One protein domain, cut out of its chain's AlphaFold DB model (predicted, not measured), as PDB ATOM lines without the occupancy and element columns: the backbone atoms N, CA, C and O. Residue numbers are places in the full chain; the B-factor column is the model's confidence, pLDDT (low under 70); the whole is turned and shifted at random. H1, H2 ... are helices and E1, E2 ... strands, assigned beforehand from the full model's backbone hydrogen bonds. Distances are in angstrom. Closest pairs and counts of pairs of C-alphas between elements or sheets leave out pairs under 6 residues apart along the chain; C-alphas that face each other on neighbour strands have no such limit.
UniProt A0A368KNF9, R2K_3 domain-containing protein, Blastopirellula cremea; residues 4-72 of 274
ATOM      1  N   LEU A   4     -35.072 -19.027 -23.267       95.62
ATOM      2  CA  LEU A   4     -34.161 -17.909 -23.490       95.62
ATOM      3  C   LEU A   4     -34.299 -17.458 -24.948       95.62
ATOM      4  O   LEU A   4     -34.092 -18.259 -25.861       95.62
ATOM      5  N   LEU A   5     -34.669 -16.200 -25.167       96.12
ATOM      6  CA  LEU A   5     -34.954 -15.615 -26.477       96.12
ATOM      7  C   LEU A   5     -34.064 -14.394 -26.703       96.12
ATOM      8  O   LEU A   5     -33.954 -13.550 -25.821       96.12
ATOM      9  N   LEU A   6     -33.473 -14.269 -27.888       96.81
ATOM     10  CA  LEU A   6     -32.866 -13.024 -28.349       96.81
ATOM     11  C   LEU A   6     -33.912 -12.235 -29.141       96.81
ATOM     12  O   LEU A   6     -34.284 -12.625 -30.252       96.81
ATOM     13  N   LEU A   7     -34.398 -11.154 -28.541       96.81
ATOM     14  CA  LEU A   7     -35.449 -10.291 -29.058       96.81
ATOM     15  C   LEU A   7     -34.857  -9.227 -29.984       96.81
ATOM     16  O   LEU A   7     -34.002  -8.440 -29.575       96.81
ATOM     17  N   ALA A   8     -35.318  -9.215 -31.235       95.62
ATOM     18  CA  ALA A   8     -34.922  -8.281 -32.289       95.62
ATOM     19  C   ALA A   8     -33.397  -8.103 -32.448       95.62
ATOM     20  O   ALA A   8     -32.948  -7.033 -32.848       95.62
ATOM     21  N   ASP A   9     -32.618  -9.147 -32.140       94.62
ATOM     22  CA  ASP A   9     -31.146  -9.162 -32.152       94.62
ATOM     23  C   ASP A   9     -30.460  -8.213 -31.166       94.62
ATOM     24  O   ASP A   9     -29.276  -7.923 -31.311       94.62
ATOM     25  N   ILE A  10     -31.192  -7.762 -30.147       95.62
ATOM     26  CA  ILE A  10     -30.756  -6.693 -29.244       95.62
ATOM     27  C   ILE A  10     -30.759  -7.162 -27.795       95.62
ATOM     28  O   ILE A  10     -29.738  -7.091 -27.119       95.62
ATOM     29  N   LEU A  11     -31.899  -7.666 -27.322       96.94
ATOM     30  CA  LEU A  11     -32.124  -7.903 -25.901       96.94
ATOM     31  C   LEU A  11     -32.421  -9.374 -25.642       96.94
ATOM     32  O   LEU A  11     -33.304  -9.953 -26.275       96.94
ATOM     33  N   TRP A  12     -31.720  -9.986 -24.692       97.75
ATOM     34  CA  TRP A  12     -32.083 -11.322 -24.241       97.75
ATOM     35  C   TRP A  12     -33.234 -11.257 -23.241       97.75
ATOM     36  O   TRP A  12     -33.235 -10.443 -22.320       97.75
ATOM     37  N   VAL A  13     -34.198 -12.154 -23.401       97.50
ATOM     38  CA  VAL A  13     -35.327 -12.328 -22.492       97.50
ATOM     39  C   VAL A  13     -35.352 -13.779 -22.048       97.50
ATOM     40  O   VAL A  13     -35.398 -14.689 -22.878       97.50
ATOM     41  N   TRP A  14     -35.321 -13.995 -20.740       96.69
ATOM     42  CA  TRP A  14     -35.598 -15.288 -20.135       96.69
ATOM     43  C   TRP A  14     -37.062 -15.292 -19.691       96.69
ATOM     44  O   TRP A  14     -37.442 -14.599 -18.750       96.69
ATOM     45  N   SER A  15     -37.905 -16.021 -20.417       94.38
ATOM     46  CA  SER A  15     -39.358 -16.011 -20.240       94.38
ATOM     47  C   SER A  15     -39.851 -17.364 -19.749       94.38
ATOM     48  O   SER A  15     -39.490 -18.401 -20.301       94.38
ATOM     49  N   LYS A  16     -40.715 -17.368 -18.738       92.88
ATOM     50  CA  LYS A  16     -41.391 -18.570 -18.240       92.88
ATOM     51  C   LYS A  16     -42.860 -18.226 -17.997       92.88
ATOM     52  O   LYS A  16     -43.153 -17.576 -16.999       92.88
ATOM     53  N   PRO A  17     -43.786 -18.669 -18.866       91.75
ATOM     54  CA  PRO A  17     -45.207 -18.435 -18.647       91.75
ATOM     55  C   PRO A  17     -45.675 -19.046 -17.324       91.75
ATOM     56  O   PRO A  17     -45.307 -20.184 -17.007       91.75
ATOM     57  N   ILE A  18     -46.506 -18.309 -16.590       91.25
ATOM     58  CA  ILE A  18     -47.097 -18.730 -15.311       91.25
ATOM     59  C   ILE A  18     -48.601 -19.012 -15.407       91.25
ATOM     60  O   ILE A  18     -49.225 -19.381 -14.415       91.25
ATOM     61  N   GLY A  19     -49.194 -18.860 -16.592       91.75
ATOM     62  CA  GLY A  19     -50.618 -19.080 -16.835       91.75
ATOM     63  C   GLY A  19     -51.500 -17.907 -16.405       91.75
ATOM     64  O   GLY A  19     -52.710 -18.077 -16.264       91.75
ATOM     65  N   VAL A  20     -50.917 -16.724 -16.187       89.19
ATOM     66  CA  VAL A  20     -51.637 -15.521 -15.754       89.19
ATOM     67  C   VAL A  20     -51.482 -14.440 -16.818       89.19
ATOM     68  O   VAL A  20     -50.398 -13.895 -17.015       89.19
ATOM     69  N   GLY A  21     -52.587 -14.095 -17.485       89.56
ATOM     70  CA  GLY A  21     -52.568 -13.280 -18.708       89.56
ATOM     71  C   GLY A  21     -51.967 -11.877 -18.574       89.56
ATOM     72  O   GLY A  21     -51.481 -11.339 -19.558       89.56
ATOM     73  N   ILE A  22     -51.959 -11.281 -17.374       90.38
ATOM     74  CA  ILE A  22     -51.307  -9.978 -17.158       90.38
ATOM     75  C   ILE A  22     -49.793 -10.078 -16.957       90.38
ATOM     76  O   ILE A  22     -49.127  -9.051 -16.973       90.38
ATOM     77  N   TYR A  23     -49.238 -11.267 -16.734       92.50
ATOM     78  CA  TYR A  23     -47.794 -11.484 -16.588       92.50
ATOM     79  C   TYR A  23     -47.202 -12.078 -17.864       92.50
ATOM     80  O   TYR A  23     -46.122 -11.660 -18.296       92.50
ATOM     81  N   ASP A  24     -47.937 -13.017 -18.457       93.38
ATOM     82  CA  ASP A  24     -47.532 -13.759 -19.640       93.38
ATOM     83  C   ASP A  24     -47.602 -12.883 -20.892       93.38
ATOM     84  O   ASP A  24     -48.576 -12.174 -21.142       93.38
ATOM     85  N   PHE A  25     -46.557 -12.956 -21.712       94.88
ATOM     86  CA  PHE A  25     -46.511 -12.280 -23.001       94.88
ATOM     87  C   PHE A  25     -45.780 -13.148 -24.020       94.88
ATOM     88  O   PHE A  25     -44.645 -13.572 -23.794       94.88
ATOM     89  N   ASP A  26     -46.439 -13.417 -25.146       94.62
ATOM     90  CA  ASP A  26     -45.853 -14.195 -26.231       94.62
ATOM     91  C   ASP A  26     -45.006 -13.303 -27.142       94.62
ATOM     92  O   ASP A  26     -45.476 -12.752 -28.138       94.62
ATOM     93  N   PHE A  27     -43.723 -13.187 -26.811       96.12
ATOM     94  CA  PHE A  27     -42.769 -12.417 -27.603       96.12
ATOM     95  C   PHE A  27     -42.695 -12.864 -29.064       96.12
ATOM     96  O   PHE A  27     -42.559 -12.021 -29.947       96.12
ATOM     97  N   ARG A  28     -42.802 -14.170 -29.344       95.25
ATOM     98  CA  ARG A  28     -42.623 -14.720 -30.697       95.25
ATOM     99  C   ARG A  28     -43.745 -14.297 -31.642       95.25
ATOM    100  O   ARG A  28     -43.506 -14.185 -32.841       95.25
ATOM    101  N   SER A  29     -44.940 -14.050 -31.111       95.19
ATOM    102  CA  SER A  29     -46.086 -13.586 -31.899       95.19
ATOM    103  C   SER A  29     -45.984 -12.119 -32.323       95.19
ATOM    104  O   SER A  29     -46.598 -11.730 -33.314       95.19
ATOM    105  N   PHE A  30     -45.216 -11.298 -31.600       96.12
ATOM    106  CA  PHE A  30     -45.192  -9.843 -31.810       96.12
ATOM    107  C   PHE A  30     -43.826  -9.286 -32.208       96.12
ATOM    108  O   PHE A  30     -43.754  -8.160 -32.701       96.12
ATOM    109  N   PHE A  31     -42.752 -10.053 -32.030       97.19
ATOM    110  CA  PHE A  31     -41.390  -9.603 -32.275       97.19
ATOM    111  C   PHE A  31     -40.545 -10.675 -32.975       97.19
ATOM    112  O   PHE A  31     -40.750 -11.873 -32.764       97.19
ATOM    113  N   PRO A  32     -39.532 -10.268 -33.764       96.38
ATOM    114  CA  PRO A  32     -38.508 -11.188 -34.237       96.38
ATOM    115  C   PRO A  32     -37.758 -11.787 -33.044       96.38
ATOM    116  O   PRO A  32     -37.112 -11.065 -32.289       96.38
ATOM    117  N   CYS A  33     -37.827 -13.105 -32.885       96.25
ATOM    118  CA  CYS A  33     -37.161 -13.832 -31.806       96.25
ATOM    119  C   CYS A  33     -36.236 -14.895 -32.393       96.25
ATOM    120  O   CYS A  33     -36.648 -15.676 -33.256       96.25
ATOM    121  N   ARG A  34     -35.006 -14.983 -31.883       94.19
ATOM    122  CA  ARG A  34     -34.073 -16.072 -32.202       94.19
ATOM    123  C   ARG A  34     -33.661 -16.837 -30.954       94.19
ATOM    124  O   ARG A  34     -33.648 -16.302 -29.852       94.19
ATOM    125  N   GLN A  35     -33.260 -18.087 -31.161       89.56
ATOM    126  CA  GLN A  35     -32.561 -18.907 -30.171       89.56
ATOM    127  C   GLN A  35     -31.235 -19.347 -30.793       89.56
ATOM    128  O   GLN A  35     -31.168 -20.408 -31.414       89.56
ATOM    129  N   PRO A  36     -30.206 -18.483 -30.749       83.12
ATOM    130  CA  PRO A  36     -28.906 -18.781 -31.330       83.12
ATOM    131  C   PRO A  36     -28.358 -20.111 -30.808       83.12
ATOM    132  O   PRO A  36     -28.240 -20.309 -29.602       83.12
ATOM    133  N   TRP A  37     -28.002 -21.009 -31.730       75.88
ATOM    134  CA  TRP A  37     -27.409 -22.307 -31.390       75.88
ATOM    135  C   TRP A  37     -26.026 -22.145 -30.743       75.88
ATOM    136  O   TRP A  37     -25.644 -22.902 -29.860       75.88
ATOM    137  N   GLN A  38     -25.293 -21.111 -31.166       80.06
ATOM    138  CA  GLN A  38     -24.099 -20.607 -30.497       80.06
ATOM    139  C   GLN A  38     -24.424 -19.244 -29.890       80.06
ATOM    140  O   GLN A  38     -24.856 -18.332 -30.598       80.06
ATOM    141  N   ARG A  39     -24.199 -19.110 -28.585       86.56
ATOM    142  CA  ARG A  39     -24.263 -17.841 -27.858       86.56
ATOM    143  C   ARG A  39     -22.968 -17.624 -27.091       86.56
ATOM    144  O   ARG A  39     -22.224 -18.576 -26.849       86.56
ATOM    145  N   SER A  40     -22.720 -16.379 -26.695       86.12
ATOM    146  CA  SER A  40     -21.656 -16.066 -25.745       86.12
ATOM    147  C   SER A  40     -21.806 -16.917 -24.474       86.12
ATOM    148  O   SER A  40     -22.945 -17.191 -24.075       86.12
ATOM    149  N   PRO A  41     -20.689 -17.315 -23.829       88.94
ATOM    150  CA  PRO A  41     -20.725 -18.101 -22.595       88.94
ATOM    151  C   PRO A  41     -21.592 -17.459 -21.513       88.94
ATOM    152  O   PRO A  41     -22.277 -18.166 -20.788       88.94
ATOM    153  N   GLU A  42     -21.611 -16.126 -21.466       94.69
ATOM    154  CA  GLU A  42     -22.497 -15.345 -20.616       94.69
ATOM    155  C   GLU A  42     -23.345 -14.390 -21.469       94.69
ATOM    156  O   GLU A  42     -22.841 -13.772 -22.412       94.69
ATOM    157  N   VAL A  43     -24.631 -14.271 -21.136       96.19
ATOM    158  CA  VAL A  43     -25.546 -13.259 -21.680       96.19
ATOM    159  C   VAL A  43     -26.285 -12.562 -20.542       96.19
ATOM    160  O   VAL A  43     -26.614 -13.203 -19.545       96.19
ATOM    161  N   THR A  44     -26.584 -11.273 -20.696       97.62
ATOM    162  CA  THR A  44     -27.473 -10.549 -19.777       97.62
ATOM    163  C   THR A  44     -28.897 -10.593 -20.305       97.62
ATOM    164  O   THR A  44     -29.122 -10.174 -21.438       97.62
ATOM    165  N   ALA A  45     -29.843 -11.080 -19.502       97.62
ATOM    166  CA  ALA A  45     -31.231 -11.278 -19.901       97.62
ATOM    167  C   ALA A  45     -32.227 -10.621 -18.937       97.62
ATOM    168  O   ALA A  45     -31.988 -10.525 -17.735       97.62
ATOM    169  N   VAL A  46     -33.380 -10.214 -19.462       97.94
ATOM    170  CA  VAL A  46     -34.521  -9.764 -18.655       97.94
ATOM    171  C   VAL A  46     -35.367 -10.965 -18.273       97.94
ATOM    172  O   VAL A  46     -35.845 -11.680 -19.157       97.94
ATOM    173  N   GLY A  47     -35.574 -11.183 -16.976       96.19
ATOM    174  CA  GLY A  47     -36.516 -12.186 -16.492       96.19
ATOM    175  C   GLY A  47     -37.960 -11.757 -16.748       96.19
ATOM    176  O   GLY A  47     -38.308 -10.600 -16.538       96.19
ATOM    177  N   ARG A  48     -38.808 -12.679 -17.209       95.12
ATOM    178  CA  ARG A  48     -40.264 -12.510 -17.331       95.12
ATOM    179  C   ARG A  48     -40.968 -13.801 -16.936       95.12
ATOM    180  O   ARG A  48     -41.285 -14.640 -17.778       95.12
ATOM    181  N   CYS A  49     -41.176 -13.965 -15.635       87.19
ATOM    182  CA  CYS A  49     -41.686 -15.206 -15.050       87.19
ATOM    183  C   CYS A  49     -42.651 -14.999 -13.876       87.19
ATOM    184  O   CYS A  49     -42.881 -15.934 -13.114       87.19
ATOM    185  N   GLY A  50     -43.191 -13.789 -13.706       86.94
ATOM    186  CA  GLY A  50     -43.888 -13.424 -12.473       86.94
ATOM    187  C   GLY A  50     -42.934 -13.348 -11.281       86.94
ATOM    188  O   GLY A  50     -41.729 -13.225 -11.477       86.94
ATOM    189  N   ALA A  51     -43.488 -13.399 -10.070       86.12
ATOM    190  CA  ALA A  51     -42.708 -13.333  -8.837       86.12
ATOM    191  C   ALA A  51     -41.794 -14.557  -8.679       86.12
ATOM    192  O   ALA A  51     -42.242 -15.697  -8.841       86.12
ATOM    193  N   PHE A  52     -40.533 -14.310  -8.344       85.94
ATOM    194  CA  PHE A  52     -39.582 -15.320  -7.908       85.94
ATOM    195  C   PHE A  52     -39.880 -15.704  -6.453       85.94
ATOM    196  O   PHE A  52     -40.207 -14.852  -5.627       85.94
ATOM    197  N   GLU A  53     -39.783 -16.994  -6.132       80.88
ATOM    198  CA  GLU A  53     -39.919 -17.446  -4.742       80.88
ATOM    199  C   GLU A  53     -38.655 -17.094  -3.945       80.88
ATOM    200  O   GLU A  53     -38.759 -16.553  -2.844       80.88
ATOM    201  N   GLU A  54     -37.471 -17.327  -4.527       88.56
ATOM    202  CA  GLU A  54     -36.171 -17.016  -3.933       88.56
ATOM    203  C   GLU A  54     -35.205 -16.426  -4.974       88.56
ATOM    204  O   GLU A  54     -34.239 -17.070  -5.387       88.56
ATOM    205  N   TYR A  55     -35.416 -15.155  -5.355       94.38
ATOM    206  CA  TYR A  55     -34.693 -14.477  -6.449       94.38
ATOM    207  C   TYR A  55     -33.182 -14.743  -6.475       94.38
ATOM    208  O   TYR A  55     -32.608 -14.980  -7.534       94.38
ATOM    209  N   ARG A  56     -32.519 -14.730  -5.310       96.62
ATOM    210  CA  ARG A  56     -31.076 -14.992  -5.202       96.62
ATOM    211  C   ARG A  56     -30.703 -16.408  -5.648       96.62
ATOM    212  O   ARG A  56     -29.701 -16.571  -6.335       96.62
ATOM    213  N   VAL A  57     -31.489 -17.418  -5.281       96.50
ATOM    214  CA  VAL A  57     -31.264 -18.815  -5.682       96.50
ATOM    215  C   VAL A  57     -31.461 -18.966  -7.187       96.50
ATOM    216  O   VAL A  57     -30.597 -19.532  -7.859       96.50
ATOM    217  N   GLU A  58     -32.546 -18.415  -7.735       95.38
ATOM    218  CA  GLU A  58     -32.786 -18.452  -9.180       95.38
ATOM    219  C   GLU A  58     -31.726 -17.678  -9.973       95.38
ATOM    220  O   GLU A  58     -31.277 -18.154 -11.018       95.38
ATOM    221  N   TYR A  59     -31.292 -16.520  -9.473       97.50
ATOM    222  CA  TYR A  59     -30.229 -15.722 -10.076       97.50
ATOM    223  C   TYR A  59     -28.924 -16.519 -10.171       97.50
ATOM    224  O   TYR A  59     -28.337 -16.593 -11.249       97.50
ATOM    225  N   GLU A  60     -28.483 -17.155  -9.080       98.06
ATOM    226  CA  GLU A  60     -27.251 -17.957  -9.074       98.06
ATOM    227  C   GLU A  60     -27.365 -19.204  -9.965       98.06
ATOM    228  O   GLU A  60     -26.419 -19.551 -10.676       98.06
ATOM    229  N   ALA A  61     -28.536 -19.852  -9.992       96.44
ATOM    230  CA  ALA A  61     -28.789 -20.986 -10.875       96.44
ATOM    231  C   ALA A  61     -28.668 -20.583 -12.354       96.44
ATOM    232  O   ALA A  61     -27.904 -21.198 -13.101       96.44
ATOM    233  N   LEU A  62     -29.342 -19.506 -12.768       96.38
ATOM    234  CA  LEU A  62     -29.262 -18.985 -14.135       96.38
ATOM    235  C   LEU A  62     -27.852 -18.498 -14.478       96.38
ATOM    236  O   LEU A  62     -27.359 -18.760 -15.579       96.38
ATOM    237  N   LEU A  63     -27.166 -17.855 -13.533       97.56
ATOM    238  CA  LEU A  63     -25.795 -17.398 -13.728       97.56
ATOM    239  C   LEU A  63     -24.840 -18.578 -13.956       97.56
ATOM    240  O   LEU A  63     -23.968 -18.484 -14.820       97.56
ATOM    241  N   SER A  64     -25.040 -19.705 -13.263       96.81
ATOM    242  CA  SER A  64     -24.270 -20.941 -13.483       96.81
ATOM    243  C   SER A  64     -24.483 -21.541 -14.880       96.81
ATOM    244  O   SER A  64     -23.588 -22.187 -15.428       96.81
ATOM    245  N   GLU A  65     -25.629 -21.255 -15.501       95.06
ATOM    246  CA  GLU A  65     -25.931 -21.579 -16.897       95.06
ATOM    247  C   GLU A  65     -25.454 -20.489 -17.875       95.06
ATOM    248  O   GLU A  65     -25.690 -20.576 -19.082       95.06
ATOM    249  N   GLY A  66     -24.775 -19.446 -17.395       96.56
ATOM    250  CA  GLY A  66     -24.303 -18.330 -18.209       96.56
ATOM    251  C   GLY A  66     -25.410 -17.353 -18.609       96.56
ATOM    252  O   GLY A  66     -25.335 -16.744 -19.679       96.56
ATOM    253  N   ILE A  67     -26.470 -17.239 -17.809       97.00
ATOM    254  CA  ILE A  67     -27.563 -16.276 -17.974       97.00
ATOM    255  C   ILE A  67     -27.553 -15.353 -16.753       97.00
ATOM    256  O   ILE A  67     -28.025 -15.705 -15.679       97.00
ATOM    257  N   ARG A  68     -27.031 -14.141 -16.917       98.00
ATOM    258  CA  ARG A  68     -27.073 -13.105 -15.885       98.00
ATOM    259  C   ARG A  68     -28.398 -12.354 -15.992       98.00
ATOM    260  O   ARG A  68     -28.635 -11.705 -17.010       98.00
ATOM    261  N   LEU A  69     -29.261 -12.414 -14.978       98.00
ATOM    262  CA  LEU A  69     -30.455 -11.560 -14.968       98.00
ATOM    263  C   LEU A  69     -30.062 -10.082 -14.871       98.00
ATOM    264  O   LEU A  69     -28.995  -9.742 -14.355       98.00
ATOM    265  N   ILE A  70     -30.913  -9.198 -15.393       97.94
ATOM    266  CA  ILE A  70     -30.579  -7.774 -15.488       97.94
ATOM    267  C   ILE A  70     -30.523  -7.076 -14.128       97.94
ATOM    268  O   ILE A  70     -29.816  -6.081 -13.995       97.94
ATOM    269  N   HIS A  71     -31.231  -7.598 -13.126       98.19
ATOM    270  CA  HIS A  71     -31.054  -7.180 -11.742       98.19
ATOM    271  C   HIS A  71     -30.122  -8.142 -11.020       98.19
ATOM    272  O   HIS A  71     -30.281  -9.358 -11.101       98.19
ATOM    273  N   THR A  72     -29.175  -7.594 -10.264       97.94
ATOM    274  CA  THR A  72     -28.556  -8.356  -9.176       97.94
ATOM    275  C   THR A  72     -29.588  -8.597  -8.068       97.94
ATOM    276  O   THR A  72     -30.579  -7.863  -7.994       97.94
TER     277      THR A  72
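AT A GLANCE: This is residues 4 to 72 of the 274 residues of the protein "R2K_3 domain-containing protein" of Blastopirellula cremea (UniProt A0A368KNF9). What is the shape? A strongly twisted sheet, E1 E2 E3 E4, has H2 packed over E4 on one face, two layers; little H1 only grazes it. What makes it up? The 69 printed residues, under half in named elements, run E1 E2 H1 E3 H2 E4: class mixed, compact, radius of gyration of the C-alphas 12.2 A, spans 31 by 31 by 17 A.

IN THESE COORDINATES: Where are the strands? E3 is residues 43 to 48, 15.4 A; E2 11 to 15; E1 4 to 7, from (-34.161, -17.909, -23.490); E4 67 to 69, ending at (-30.455, -11.560, -14.968). And the helices? H2 is residues 55 to 64, 14.1 A; H1 27 to 30.

HOW THE PARTS SIT: Which strands pair? E2 and E3 are parallel (N 46 to O 12, 2.9 A), as are E3 and E4 (N 45 to O 68, 2.8 A); hairpin E1 and E2 is antiparallel (N 5 to O 13, 2.8 A). Where is H2? It runs along E4, 8 degrees on the local plane, height over the sheet 7.4 A.

THE WHOLE: How large? C-alphas Gly 21 and Pro 41, the farthest apart, are 32.4 A apart. Which links are long? E2 to H1 and H1 to E3.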